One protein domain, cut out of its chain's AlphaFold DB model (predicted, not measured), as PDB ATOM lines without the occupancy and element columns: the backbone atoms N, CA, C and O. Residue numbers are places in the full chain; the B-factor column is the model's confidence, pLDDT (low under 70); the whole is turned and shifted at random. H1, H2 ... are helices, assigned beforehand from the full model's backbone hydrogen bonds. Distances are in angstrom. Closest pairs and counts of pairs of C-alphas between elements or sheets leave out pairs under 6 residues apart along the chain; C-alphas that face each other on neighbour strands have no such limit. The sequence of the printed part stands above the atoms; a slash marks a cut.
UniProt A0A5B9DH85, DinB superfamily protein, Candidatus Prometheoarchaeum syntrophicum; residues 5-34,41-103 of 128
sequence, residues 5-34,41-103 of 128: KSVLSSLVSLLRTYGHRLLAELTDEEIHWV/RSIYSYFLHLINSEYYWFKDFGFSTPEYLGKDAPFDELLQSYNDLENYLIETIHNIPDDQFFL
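What this domain is: This is residues 5 to 34 and 41 to 103 of the 128 residues of the protein "DinB superfamily protein" of Candidatus Prometheoarchaeum syntrophicum (UniProt A0A5B9DH85). What is the shape? Three long helices run lengthwise, H4 packing on both H1 and H3, whose centres make a triangle with its own; short H2 sits at one end. What makes it up? The printed part has 93 residues with four named helices, H1 to H4 in order, all helix. It is only just compact, close to loose, with radius of gyration of the C-alphas 14.6 A and spans of 48 by 25 by 18 A.

Where its parts are: Where does it begin? H1, residues 5 to 24, starts at C-alpha 5 (24.054, 17.476, -36.743) and is 28.1 A long; H2 is residues 28 to 32. What follows? H3, residues 43 to 60, is 25.6 A long; H4, residues 75 to 95, is 30.1 A long and ends at C-alpha 95 (25.902, 27.095, -36.586).

How they stand to each other: What touches H1? H4 does, with residues 86 to 94 alone, opposite ways at a shallow tilt of 7 degrees; the closest C-alphas, of Ser 9 and Ile 90, are 5.5 A apart. What touches H3? H4 does, the same way at a shallow tilt of 33 degrees, only just short of steep; the closest C-alphas are Ile 51 and Tyr 82, 6.6 A. H3 touches H2 with residues 43 to 45 alone, closest C-alphas Ile 31 and Ile 43, 5.1 A. Are the backbones regularly paired? In H1, H2, H3 and H4 every O i to N i+4 pair is within hydrogen-bond range.

The domain as a whole: Is anything missing? Residues 35 to 40 are cut out; C-alphas 34 and 41 are 6.0 A apart. Where is it long or uncertain? The link from H3 to H4 is long, 14 residues, and pLDDT is under 70 at residues 100 to 103.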
ATOM      1  N   LYS A   5      23.986  16.450 -35.690       81.06
ATOM      2  CA  LYS A   5      24.054  17.476 -36.743       81.06
ATOM      3  C   LYS A   5      24.473  16.908 -38.096       81.06
ATOM      4  O   LYS A   5      23.828  17.201 -39.092       81.06
ATOM      5  N   SER A   6      25.513  16.073 -38.132       83.38
ATOM      6  CA  SER A   6      25.994  15.447 -39.371       83.38
ATOM      7  C   SER A   6      24.932  14.546 -40.005       83.38
ATOM      8  O   SER A   6      24.757  14.564 -41.224       83.38
ATOM      9  N   VAL A   7      24.195  13.787 -39.186       82.19
ATOM     10  CA  VAL A   7      23.089  12.939 -39.656       82.19
ATOM     11  C   VAL A   7      21.949  13.802 -40.202       82.19
ATOM     12  O   VAL A   7      21.448  13.539 -41.292       82.19
ATOM     13  N   LEU A   8      21.574  14.868 -39.489       80.25
ATOM     14  CA  LEU A   8      20.515  15.792 -39.903       80.25
ATOM     15  C   LEU A   8      20.837  16.514 -41.215       80.25
ATOM     16  O   LEU A   8      20.000  16.500 -42.115       80.25
ATOM     17  N   SER A   9      22.041  17.070 -41.365       82.44
ATOM     18  CA  SER A   9      22.469  17.691 -42.626       82.44
ATOM     19  C   SER A   9      22.439  16.685 -43.782       82.44
ATOM     20  O   SER A   9      21.934  16.993 -44.858       82.44
ATOM     21  N   SER A  10      22.888  15.446 -43.546       82.88
ATOM     22  CA  SER A  10      22.860  14.382 -44.562       82.88
ATOM     23  C   SER A  10      21.435  14.011 -44.981       82.88
ATOM     24  O   SER A  10      21.169  13.811 -46.166       82.88
ATOM     25  N   LEU A  11      20.501  13.945 -44.026       82.62
ATOM     26  CA  LEU A  11      19.086  13.693 -44.307       82.62
ATOM     27  C   LEU A  11      18.457  14.829 -45.116       82.62
ATOM     28  O   LEU A  11      17.743  14.554 -46.079       82.62
ATOM     29  N   VAL A  12      18.742  16.087 -44.762       85.12
ATOM     30  CA  VAL A  12      18.279  17.255 -45.526       85.12
ATOM     31  C   VAL A  12      18.749  17.152 -46.976       85.12
ATOM     32  O   VAL A  12      17.911  17.168 -47.876       85.12
ATOM     33  N   SER A  13      20.048  16.947 -47.206       85.94
ATOM     34  CA  SER A  13      20.584  16.854 -48.566       85.94
ATOM     35  C   SER A  13      20.055  15.662 -49.352       85.94
ATOM     36  O   SER A  13      19.799  15.777 -50.551       85.94
ATOM     37  N   LEU A  14      19.825  14.519 -48.701       84.12
ATOM     38  CA  LEU A  14      19.209  13.364 -49.353       84.12
ATOM     39  C   LEU A  14      17.785  13.682 -49.833       84.12
ATOM     40  O   LEU A  14      17.444  13.405 -50.986       84.12
ATOM     41  N   LEU A  15      16.960  14.280 -48.967       85.44
ATOM     42  CA  LEU A  15      15.576  14.633 -49.291       85.44
ATOM     43  C   LEU A  15      15.503  15.713 -50.375       85.44
ATOM     44  O   LEU A  15      14.698  15.590 -51.299       85.44
ATOM     45  N   ARG A  16      16.369  16.729 -50.305       87.81
ATOM     46  CA  ARG A  16      16.457  17.784 -51.324       87.81
ATOM     47  C   ARG A  16      16.925  17.233 -52.660       87.81
ATOM     48  O   ARG A  16      16.281  17.493 -53.670       87.81
ATOM     49  N   THR A  17      17.950  16.376 -52.674       87.06
ATOM     50  CA  THR A  17      18.409  15.685 -53.893       87.06
ATOM     51  C   THR A  17      17.275  14.910 -54.559       87.06
ATOM     52  O   THR A  17      17.124  14.949 -55.781       87.06
ATOM     53  N   TYR A  18      16.463  14.202 -53.770       85.62
ATOM     54  CA  TYR A  18      15.297  13.499 -54.295       85.62
ATOM     55  C   TYR A  18      14.260  14.470 -54.875       85.62
ATOM     56  O   TYR A  18      13.802  14.263 -55.997       85.62
ATOM     57  N   GLY A  19      13.955  15.560 -54.162       87.50
ATOM     58  CA  GLY A  19      13.086  16.632 -54.651       87.50
ATOM     59  C   GLY A  19      13.567  17.215 -55.981       87.50
ATOM     60  O   GLY A  19      12.805  17.247 -56.942       87.50
ATOM     61  N   HIS A  20      14.846  17.579 -56.087       87.44
ATOM     62  CA  HIS A  20      15.440  18.084 -57.327       87.44
ATOM     63  C   HIS A  20      15.286  17.119 -58.494       87.44
ATOM     64  O   HIS A  20      14.909  17.541 -59.582       87.44
ATOM     65  N   ARG A  21      15.533  15.824 -58.272       87.38
ATOM     66  CA  ARG A  21      15.369  14.810 -59.323       87.38
ATOM     67  C   ARG A  21      13.931  14.718 -59.813       87.38
ATOM     68  O   ARG A  21      13.724  14.605 -61.012       87.38
ATOM     69  N   LEU A  22      12.956  14.792 -58.907       88.06
ATOM     70  CA  LEU A  22      11.543  14.772 -59.287       88.06
ATOM     71  C   LEU A  22      11.124  16.009 -60.086       88.06
ATOM     72  O   LEU A  22      10.226  15.906 -60.912       88.06
ATOM     73  N   LEU A  23      11.739  17.166 -59.829       89.56
ATOM     74  CA  LEU A  23      11.371  18.425 -60.480       89.56
ATOM     75  C   LEU A  23      12.140  18.686 -61.784       89.56
ATOM     76  O   LEU A  23      11.626  19.387 -62.647       89.56
ATOM     77  N   ALA A  24      13.346  18.135 -61.936       86.56
ATOM     78  CA  ALA A  24      14.244  18.432 -63.055       86.56
ATOM     79  C   ALA A  24      13.729  17.964 -64.426       86.56
ATOM     80  O   ALA A  24      14.150  18.499 -65.448       86.56
ATOM     81  N   GLU A  25      12.853  16.960 -64.453       86.06
ATOM     82  CA  GLU A  25      12.366  16.341 -65.692       86.06
ATOM     83  C   GLU A  25      10.948  16.789 -66.072       86.06
ATOM     84  O   GLU A  25      10.427  16.349 -67.095       86.06
ATOM     85  N   LEU A  26      10.322  17.663 -65.274       92.56
ATOM     86  CA  LEU A  26       8.949  18.091 -65.516       92.56
ATOM     87  C   LEU A  26       8.872  19.150 -66.612       92.56
ATOM     88  O   LEU A  26       9.607  20.139 -66.621       92.56
ATOM     89  N   THR A  27       7.909  18.975 -67.503       95.25
ATOM     90  CA  THR A  27       7.501  19.996 -68.466       95.25
ATOM     91  C   THR A  27       6.606  21.051 -67.812       95.25
ATOM     92  O   THR A  27       5.987  20.817 -66.772       95.25
ATOM     93  N   ASP A  28       6.478  22.217 -68.451       94.19
ATOM     94  CA  ASP A  28       5.582  23.284 -67.976       94.19
ATOM     95  C   ASP A  28       4.116  22.822 -67.870       94.19
ATOM     96  O   ASP A  28       3.409  23.183 -66.926       94.19
ATOM     97  N   GLU A  29       3.679  21.955 -68.791       96.75
ATOM     98  CA  GLU A  29       2.350  21.343 -68.749       96.75
ATOM     99  C   GLU A  29       2.175  20.489 -67.488       96.75
ATOM    100  O   GLU A  29       1.189  20.654 -66.773       96.75
ATOM    101  N   GLU A  30       3.138  19.623 -67.165       95.81
ATOM    102  CA  GLU A  30       3.087  18.759 -65.977       95.81
ATOM    103  C   GLU A  30       3.161  19.558 -64.670       95.81
ATOM    104  O   GLU A  30       2.463  19.239 -63.704       95.81
ATOM    105  N   ILE A  31       3.957  20.631 -64.646       95.44
ATOM    106  CA  ILE A  31       4.083  21.537 -63.495       95.44
ATOM    107  C   ILE A  31       2.731  22.176 -63.148       95.44
ATOM    108  O   ILE A  31       2.375  22.294 -61.966       95.44
ATOM    109  N   HIS A  32       1.965  22.567 -64.168       96.06
ATOM    110  CA  HIS A  32       0.687  23.264 -64.017       96.06
ATOM    111  C   HIS A  32      -0.537  22.350 -64.080       96.06
ATOM    112  O   HIS A  32      -1.642  22.791 -63.749       96.06
ATOM    113  N   TRP A  33      -0.362  21.084 -64.454       96.38
ATOM    114  CA  TRP A  33      -1.447  20.122 -64.548       96.38
ATOM    115  C   TRP A  33      -2.152  19.938 -63.199       96.38
ATOM    116  O   TRP A  33      -1.531  19.861 -62.135       96.38
ATOM    117  N   VAL A  34      -3.482  19.853 -63.246       94.38
ATOM    118  CA  VAL A  34      -4.330  19.600 -62.078       94.38
ATOM    119  C   VAL A  34      -5.198  18.373 -62.358       94.38
ATOM    120  O   VAL A  34      -5.869  18.331 -63.392       94.38
ATOM    121  N   ARG A  41      -4.011  20.038 -55.925       90.88
ATOM    122  CA  ARG A  41      -3.187  21.173 -56.350       90.88
ATOM    123  C   ARG A  41      -2.275  20.729 -57.489       90.88
ATOM    124  O   ARG A  41      -1.899  19.559 -57.530       90.88
ATOM    125  N   SER A  42      -1.903  21.661 -58.360       95.44
ATOM    126  CA  SER A  42      -0.787  21.445 -59.284       95.44
ATOM    127  C   SER A  42       0.529  21.314 -58.519       95.44
ATOM    128  O   SER A  42       0.625  21.736 -57.356       95.44
ATOM    129  N   ILE A  43       1.553  20.776 -59.182       94.44
ATOM    130  CA  ILE A  43       2.913  20.718 -58.635       94.44
ATOM    131  C   ILE A  43       3.391  22.136 -58.317       94.44
ATOM    132  O   ILE A  43       3.846  22.371 -57.200       94.44
ATOM    133  N   TYR A  44       3.171  23.093 -59.224       95.69
ATOM    134  CA  TYR A  44       3.460  24.512 -58.991       95.69
ATOM    135  C   TYR A  44       2.849  25.021 -57.678       95.69
ATOM    136  O   TYR A  44       3.544  25.528 -56.798       95.69
ATOM    137  N   SER A  45       1.532  24.851 -57.510       94.69
ATOM    138  CA  SER A  45       0.813  25.381 -56.348       94.69
ATOM    139  C   SER A  45       1.239  24.703 -55.045       94.69
ATOM    140  O   SER A  45       1.279  25.347 -53.992       94.69
ATOM    141  N   TYR A  46       1.546  23.407 -55.099       93.56
ATOM    142  CA  TYR A  46       2.092  22.681 -53.961       93.56
ATOM    143  C   TYR A  46       3.503  23.165 -53.612       93.56
ATOM    144  O   TYR A  46       3.785  23.428 -52.444       93.56
ATOM    145  N   PHE A  47       4.362  23.346 -54.612       93.62
ATOM    146  CA  PHE A  47       5.751  23.736 -54.419       93.62
ATOM    147  C   PHE A  47       5.879  25.164 -53.879       93.62
ATOM    148  O   PHE A  47       6.533  25.371 -52.861       93.62
ATOM    149  N   LEU A  48       5.130  26.121 -54.439       94.94
ATOM    150  CA  LEU A  48       4.998  27.472 -53.883       94.94
ATOM    151  C   LEU A  48       4.548  27.453 -52.418       94.94
ATOM    152  O   LEU A  48       5.072  28.187 -51.580       94.94
ATOM    153  N   HIS A  49       3.570  26.605 -52.091       93.56
ATOM    154  CA  HIS A  49       3.105  26.476 -50.716       93.56
ATOM    155  C   HIS A  49       4.187  25.918 -49.787       93.56
ATOM    156  O   HIS A  49       4.302  26.395 -48.658       93.56
ATOM    157  N   LEU A  50       4.971  24.943 -50.248       91.19
ATOM    158  CA  LEU A  50       6.074  24.359 -49.493       91.19
ATOM    159  C   LEU A  50       7.145  25.411 -49.177       91.19
ATOM    160  O   LEU A  50       7.445  25.611 -48.003       91.19
ATOM    161  N   ILE A  51       7.623  26.152 -50.184       92.88
ATOM    162  CA  ILE A  51       8.631  27.215 -50.012       92.88
ATOM    163  C   ILE A  51       8.152  28.284 -49.028       92.88
ATOM    164  O   ILE A  51       8.817  28.570 -48.033       92.88
ATOM    165  N   ASN A  52       6.945  28.819 -49.237       93.56
ATOM    166  CA  ASN A  52       6.396  29.841 -48.347       93.56
ATOM    167  C   ASN A  52       6.148  29.318 -46.923       93.56
ATOM    168  O   ASN A  52       6.236  30.080 -45.958       93.56
ATOM    169  N   SER A  53       5.857  28.025 -46.764       91.00
ATOM    170  CA  SER A  53       5.732  27.414 -45.438       91.00
ATOM    171  C   SER A  53       7.080  27.321 -44.731       91.00
ATOM    172  O   SER A  53       7.143  27.561 -43.529       91.00
ATOM    173  N   GLU A  54       8.159  27.007 -45.447       88.25
ATOM    174  CA  GLU A  54       9.505  27.019 -44.873       88.25
ATOM    175  C   GLU A  54       9.925  28.433 -44.459       88.25
ATOM    176  O   GLU A  54      10.338  28.621 -43.315       88.25
ATOM    177  N   TYR A  55       9.716  29.445 -45.310       88.81
ATOM    178  CA  TYR A  55       9.953  30.847 -44.937       88.81
ATOM    179  C   TYR A  55       9.189  31.260 -43.681       88.81
ATOM    180  O   TYR A  55       9.746  31.935 -42.817       88.81
ATOM    181  N   TYR A  56       7.932  30.828 -43.538       86.75
ATOM    182  CA  TYR A  56       7.166  31.078 -42.320       86.75
ATOM    183  C   TYR A  56       7.862  30.504 -41.083       86.75
ATOM    184  O   TYR A  56       8.011  31.219 -40.096       86.75
ATOM    185  N   TRP A  57       8.311  29.249 -41.137       80.56
ATOM    186  CA  TRP A  57       8.965  28.613 -39.995       80.56
ATOM    187  C   TRP A  57      10.280  29.282 -39.644       80.56
ATOM    188  O   TRP A  57      10.507  29.600 -38.482       80.56
ATOM    189  N   PHE A  58      11.124  29.557 -40.635       78.25
ATOM    190  CA  PHE A  58      12.374  30.263 -40.386       78.25
ATOM    191  C   PHE A  58      12.127  31.636 -39.744       78.25
ATOM    192  O   PHE A  58      12.760  31.970 -38.743       78.25
ATOM    193  N   LYS A  59      11.142  32.389 -40.239       80.69
ATOM    194  CA  LYS A  59      10.752  33.669 -39.645       80.69
ATOM    195  C   LYS A  59      10.237  33.525 -38.208       80.69
ATOM    196  O   LYS A  59      10.590  34.343 -37.362       80.69
ATOM    197  N   ASP A  60       9.434  32.500 -37.917       79.44
ATOM    198  CA  ASP A  60       8.928  32.201 -36.566       79.44
ATOM    199  C   ASP A  60      10.064  31.867 -35.583       79.44
ATOM    200  O   ASP A  60      10.037  32.282 -34.426       79.44
ATOM    201  N   PHE A  61      11.123  31.214 -36.063       71.19
ATOM    202  CA  PHE A  61      12.347  30.972 -35.290       71.19
ATOM    203  C   PHE A  61      13.265  32.199 -35.170       71.19
ATOM    204  O   PHE A  61      14.323  32.112 -34.548       71.19
ATOM    205  N   GLY A  62      12.873  33.351 -35.725       74.94
ATOM    206  CA  GLY A  62      13.640  34.595 -35.655       74.94
ATOM    207  C   GLY A  62      14.797  34.677 -36.651       74.94
ATOM    208  O   GLY A  62      15.653  35.551 -36.519       74.94
ATOM    209  N   PHE A  63      14.835  33.790 -37.646       79.00
ATOM    210  CA  PHE A  63      15.815  33.849 -38.721       79.00
ATOM    211  C   PHE A  63      15.470  34.944 -39.734       79.00
ATOM    212  O   PHE A  63      14.304  35.264 -39.978       79.00
ATOM    213  N   SER A  64      16.506  35.506 -40.359       80.31
ATOM    214  CA  SER A  64      16.339  36.406 -41.499       80.31
ATOM    215  C   SER A  64      15.997  35.580 -42.732       80.31
ATOM    216  O   SER A  64      16.846  34.843 -43.228       80.31
ATOM    217  N   THR A  65      14.776  35.719 -43.241       76.31
ATOM    218  CA  THR A  65      14.320  35.039 -44.460       76.31
ATOM    219  C   THR A  65      14.043  36.034 -45.580       76.31
ATOM    220  O   THR A  65      13.699  37.185 -45.290       76.31
ATOM    221  N   PRO A  66      14.098  35.594 -46.850       80.12
ATOM    222  CA  PRO A  66      13.488  36.322 -47.957       80.12
ATOM    223  C   PRO A  66      11.992  36.592 -47.725       80.12
ATOM    224  O   PRO A  66      11.354  36.004 -46.841       80.12
ATOM    225  N   GLU A  67      11.428  37.497 -48.525       89.62
ATOM    226  CA  GLU A  67       9.982  37.719 -48.559       89.62
ATOM    227  C   GLU A  67       9.245  36.508 -49.150       89.62
ATOM    228  O   GLU A  67       9.811  35.704 -49.890       89.62
ATOM    229  N   TYR A  68       7.959  36.375 -48.817       93.81
ATOM    230  CA  TYR A  68       7.124  35.327 -49.396       93.81
ATOM    231  C   TYR A  68       6.986  35.507 -50.906       93.81
ATOM    232  O   TYR A  68       6.717  36.607 -51.387       93.81
ATOM    233  N   LEU A  69       7.068  34.399 -51.637       95.50
ATOM    234  CA  LEU A  69       6.870  34.385 -53.078       95.50
ATOM    235  C   LEU A  69       5.391  34.573 -53.427       95.50
ATOM    236  O   LEU A  69       4.495  34.005 -52.787       95.50
ATOM    237  N   GLY A  70       5.148  35.365 -54.470       95.69
ATOM    238  CA  GLY A  70       3.822  35.589 -55.037       95.69
ATOM    239  C   GLY A  70       3.288  34.369 -55.792       95.69
ATOM    240  O   GLY A  70       4.027  33.460 -56.155       95.69
ATOM    241  N   LYS A  71       1.978  34.364 -56.070       94.62
ATOM    242  CA  LYS A  71       1.328  33.297 -56.860       94.62
ATOM    243  C   LYS A  71       1.734  33.269 -58.334       94.62
ATOM    244  O   LYS A  71       1.438  32.287 -58.999       94.62
ATOM    245  N   ASP A  72       2.369  34.341 -58.792       94.50
ATOM    246  CA  ASP A  72       2.798  34.536 -60.175       94.50
ATOM    247  C   ASP A  72       4.329  34.399 -60.313       94.50
ATOM    248  O   ASP A  72       4.889  34.742 -61.352       94.50
ATOM    249  N   ALA A  73       5.020  33.935 -59.260       96.25
ATOM    250  CA  ALA A  73       6.466  33.721 -59.279       96.25
ATOM    251  C   ALA A  73       6.833  32.649 -60.326       96.25
ATOM    252  O   ALA A  73       6.212  31.581 -60.330       96.25
ATOM    253  N   PRO A  74       7.823  32.875 -61.204       95.38
ATOM    254  CA  PRO A  74       8.290  31.857 -62.137       95.38
ATOM    255  C   PRO A  74       8.735  30.573 -61.426       95.38
ATOM    256  O   PRO A  74       9.278  30.610 -60.322       95.38
ATOM    257  N   PHE A  75       8.555  29.418 -62.069       94.25
ATOM    258  CA  PHE A  75       8.952  28.140 -61.469       94.25
ATOM    259  C   PHE A  75      10.465  28.046 -61.200       94.25
ATOM    260  O   PHE A  75      10.876  27.488 -60.187       94.25
ATOM    261  N   ASP A  76      11.290  28.680 -62.034       93.75
ATOM    262  CA  ASP A  76      12.738  28.767 -61.809       93.75
ATOM    263  C   ASP A  76      13.090  29.536 -60.526       93.75
ATOM    264  O   ASP A  76      14.037  29.181 -59.827       93.75
ATOM    265  N   GLU A  77      12.299  30.551 -60.160       94.94
ATOM    266  CA  GLU A  77      12.468  31.280 -58.897       94.94
ATOM    267  C   GLU A  77      12.121  30.392 -57.693       94.94
ATOM    268  O   GLU A  77      12.807  30.427 -56.667       94.94
ATOM    269  N   LEU A  78      11.104  29.534 -57.832       94.25
ATOM    270  CA  LEU A  78      10.769  28.527 -56.822       94.25
ATOM    271  C   LEU A  78      11.901  27.511 -56.639       94.25
ATOM    272  O   LEU A  78      12.249  27.184 -55.504       94.25
ATOM    273  N   LEU A  79      12.495  27.032 -57.735       93.25
ATOM    274  CA  LEU A  79      13.636  26.116 -57.693       93.25
ATOM    275  C   LEU A  79      14.863  26.768 -57.052       93.25
ATOM    276  O   LEU A  79      15.515  26.147 -56.213       93.25
ATOM    277  N   GLN A  80      15.159  28.022 -57.402       93.38
ATOM    278  CA  GLN A  80      16.249  28.765 -56.778       93.38
ATOM    279  C   GLN A  80      16.017  28.926 -55.270       93.38
ATOM    280  O   GLN A  80      16.888  28.595 -54.472       93.38
ATOM    281  N   SER A  81      14.807  29.318 -54.871       93.50
ATOM    282  CA  SER A  81      14.429  29.452 -53.460       93.50
ATOM    283  C   SER A  81      14.544  28.134 -52.694       93.50
ATOM    284  O   SER A  81      14.940  28.125 -51.530       93.50
ATOM    285  N   TYR A  82      14.229  27.008 -53.338       91.56
ATOM    286  CA  TYR A  82      14.380  25.674 -52.759       91.56
ATOM    287  C   TYR A  82      15.849  25.315 -52.494       91.56
ATOM    288  O   TYR A  82      16.154  24.793 -51.421       91.56
ATOM    289  N   ASN A  83      16.751  25.644 -53.428       90.44
ATOM    290  CA  ASN A  83      18.201  25.488 -53.251       90.44
ATOM    291  C   ASN A  83      18.725  26.369 -52.111       90.44
ATOM    292  O   ASN A  83      19.482  25.915 -51.252       90.44
ATOM    293  N   ASP A  84      18.311  27.634 -52.088       90.38
ATOM    294  CA  ASP A  84      18.763  28.591 -51.080       90.38
ATOM    295  C   ASP A  84      18.313  28.159 -49.677       90.38
ATOM    296  O   ASP A  84      19.087  28.229 -48.723       90.38
ATOM    297  N   LEU A  85      17.092  27.625 -49.559       88.19
ATOM    298  CA  LEU A  85      16.559  27.058 -48.320       88.19
ATOM    299  C   LEU A  85      17.317  25.816 -47.842       88.19
ATOM    300  O   LEU A  85      17.474  25.638 -46.633       88.19
ATOM    301  N   GLU A  86      17.785  24.950 -48.747       88.00
ATOM    302  CA  GLU A  86      18.658  23.830 -48.375       88.00
ATOM    303  C   GLU A  86      19.950  24.332 -47.733       88.00
ATOM    304  O   GLU A  86      20.262  23.941 -46.606       88.00
ATOM    305  N   ASN A  87      20.664  25.221 -48.427       87.88
ATOM    306  CA  ASN A  87      21.926  25.769 -47.941       87.88
ATOM    307  C   ASN A  87      21.729  26.470 -46.597       87.88
ATOM    308  O   ASN A  87      22.455  26.202 -45.641       87.88
ATOM    309  N   TYR A  88      20.675  27.280 -46.490       84.44
ATOM    310  CA  TYR A  88      20.338  27.985 -45.263       84.44
ATOM    311  C   TYR A  88      20.051  27.034 -44.095       84.44
ATOM    312  O   TYR A  88      20.522  27.251 -42.974       84.44
ATOM    313  N   LEU A  89      19.299  25.954 -44.336       83.50
ATOM    314  CA  LEU A  89      18.984  24.959 -43.313       83.50
ATOM    315  C   LEU A  89      20.244  24.228 -42.835       83.50
ATOM    316  O   LEU A  89      20.430  24.055 -41.631       83.50
ATOM    317  N   ILE A  90      21.114  23.825 -43.762       84.31
ATOM    318  CA  ILE A  90      22.375  23.143 -43.452       84.31
ATOM    319  C   ILE A  90      23.293  24.067 -42.647       84.31
ATOM    320  O   ILE A  90      23.775  23.677 -41.582       84.31
ATOM    321  N   GLU A  91      23.486  25.308 -43.093       85.69
ATOM    322  CA  GLU A  91      24.268  26.310 -42.361       85.69
ATOM    323  C   GLU A  91      23.710  26.540 -40.954       85.69
ATOM    324  O   GLU A  91      24.463  26.564 -39.978       85.69
ATOM    325  N   THR A  92      22.386  26.633 -40.822       80.62
ATOM    326  CA  THR A  92      21.713  26.784 -39.528       80.62
ATOM    327  C   THR A  92      22.003  25.597 -38.605       80.62
ATOM    328  O   THR A  92      22.402  25.800 -37.459       80.62
ATOM    329  N   ILE A  93      21.877  24.357 -39.095       82.25
ATOM    330  CA  ILE A  93      22.184  23.138 -38.326       82.25
ATOM    331  C   ILE A  93      23.629  23.155 -37.811       82.25
ATOM    332  O   ILE A  93      23.883  22.796 -36.658       82.25
ATOM    333  N   HIS A  94      24.577  23.580 -38.648       84.00
ATOM    334  CA  HIS A  94      25.988  23.630 -38.275       84.00
ATOM    335  C   HIS A  94      26.312  24.759 -37.289       84.00
ATOM    336  O   HIS A  94      27.148  24.555 -36.405       84.00
ATOM    337  N   ASN A  95      25.634  25.904 -37.396       82.38
ATOM    338  CA  ASN A  95      25.902  27.095 -36.586       82.38
ATOM    339  C   ASN A  95      25.205  27.106 -35.216       82.38
ATOM    340  O   ASN A  95      25.648  27.831 -34.326       82.38
ATOM    341  N   ILE A  96      24.141  26.320 -35.010       77.31
ATOM    342  CA  ILE A  96      23.520  26.174 -33.682       77.31
ATOM    343  C   ILE A  96      24.552  25.565 -32.719       77.31
ATOM    344  O   ILE A  96      25.080  24.509 -33.039       77.31
ATOM    345  N   PRO A  97      24.857  26.144 -31.547       79.06
ATOM    346  CA  PRO A  97      25.764  25.532 -30.567       79.06
ATOM    347  C   PRO A  97      25.313  24.126 -30.125       79.06
ATOM    348  O   PRO A  97      24.117  23.872 -30.030       79.06
ATOM    349  N   ASP A  98      26.234  23.189 -29.863       77.31
ATOM    350  CA  ASP A  98      25.880  21.792 -29.506       77.31
ATOM    351  C   ASP A  98      24.983  21.696 -28.258       77.31
ATOM    352  O   ASP A  98      24.091  20.855 -28.194       77.31
ATOM    353  N   ASP A  99      25.179  22.589 -27.290       74.88
ATOM    354  CA  ASP A  99      24.389  22.722 -26.061       74.88
ATOM    355  C   ASP A  99      23.029  23.413 -26.269       74.88
ATOM    356  O   ASP A  99      22.191  23.432 -25.371       74.88
ATOM    357  N   GLN A 100      22.793  23.967 -27.456       67.44
ATOM    358  CA  GLN A 100      21.510  24.514 -27.900       67.44
ATOM    359  C   GLN A 100      20.855  23.635 -28.966       67.44
ATOM    360  O   GLN A 100      19.681  23.817 -29.284       67.44
ATOM    361  N   PHE A 101      21.584  22.640 -29.479       65.06
ATOM    362  CA  PHE A 101      21.103  21.627 -30.410       65.06
ATOM    363  C   PHE A 101      20.269  20.560 -29.686       65.06
ATOM    364  O   PHE A 101      20.415  19.355 -29.874       65.06
ATOM    365  N   PHE A 102      19.368  21.016 -28.827       54.88
ATOM    366  CA  PHE A 102      18.256  20.229 -28.342       54.88
ATOM    367  C   PHE A 102      17.090  20.563 -29.255       54.88
ATOM    368  O   PHE A 102      16.682  21.721 -29.313       54.88
ATOM    369  N   LEU A 103      16.552  19.570 -29.973       51.09
ATOM    370  CA  LEU A 103      15.247  19.713 -30.619       51.09
ATOM    371  C   LEU A 103      14.295  20.253 -29.547       51.09
ATOM    372  O   LEU A 103      14.043  19.535 -28.571       51.09
TER     373      LEU A 103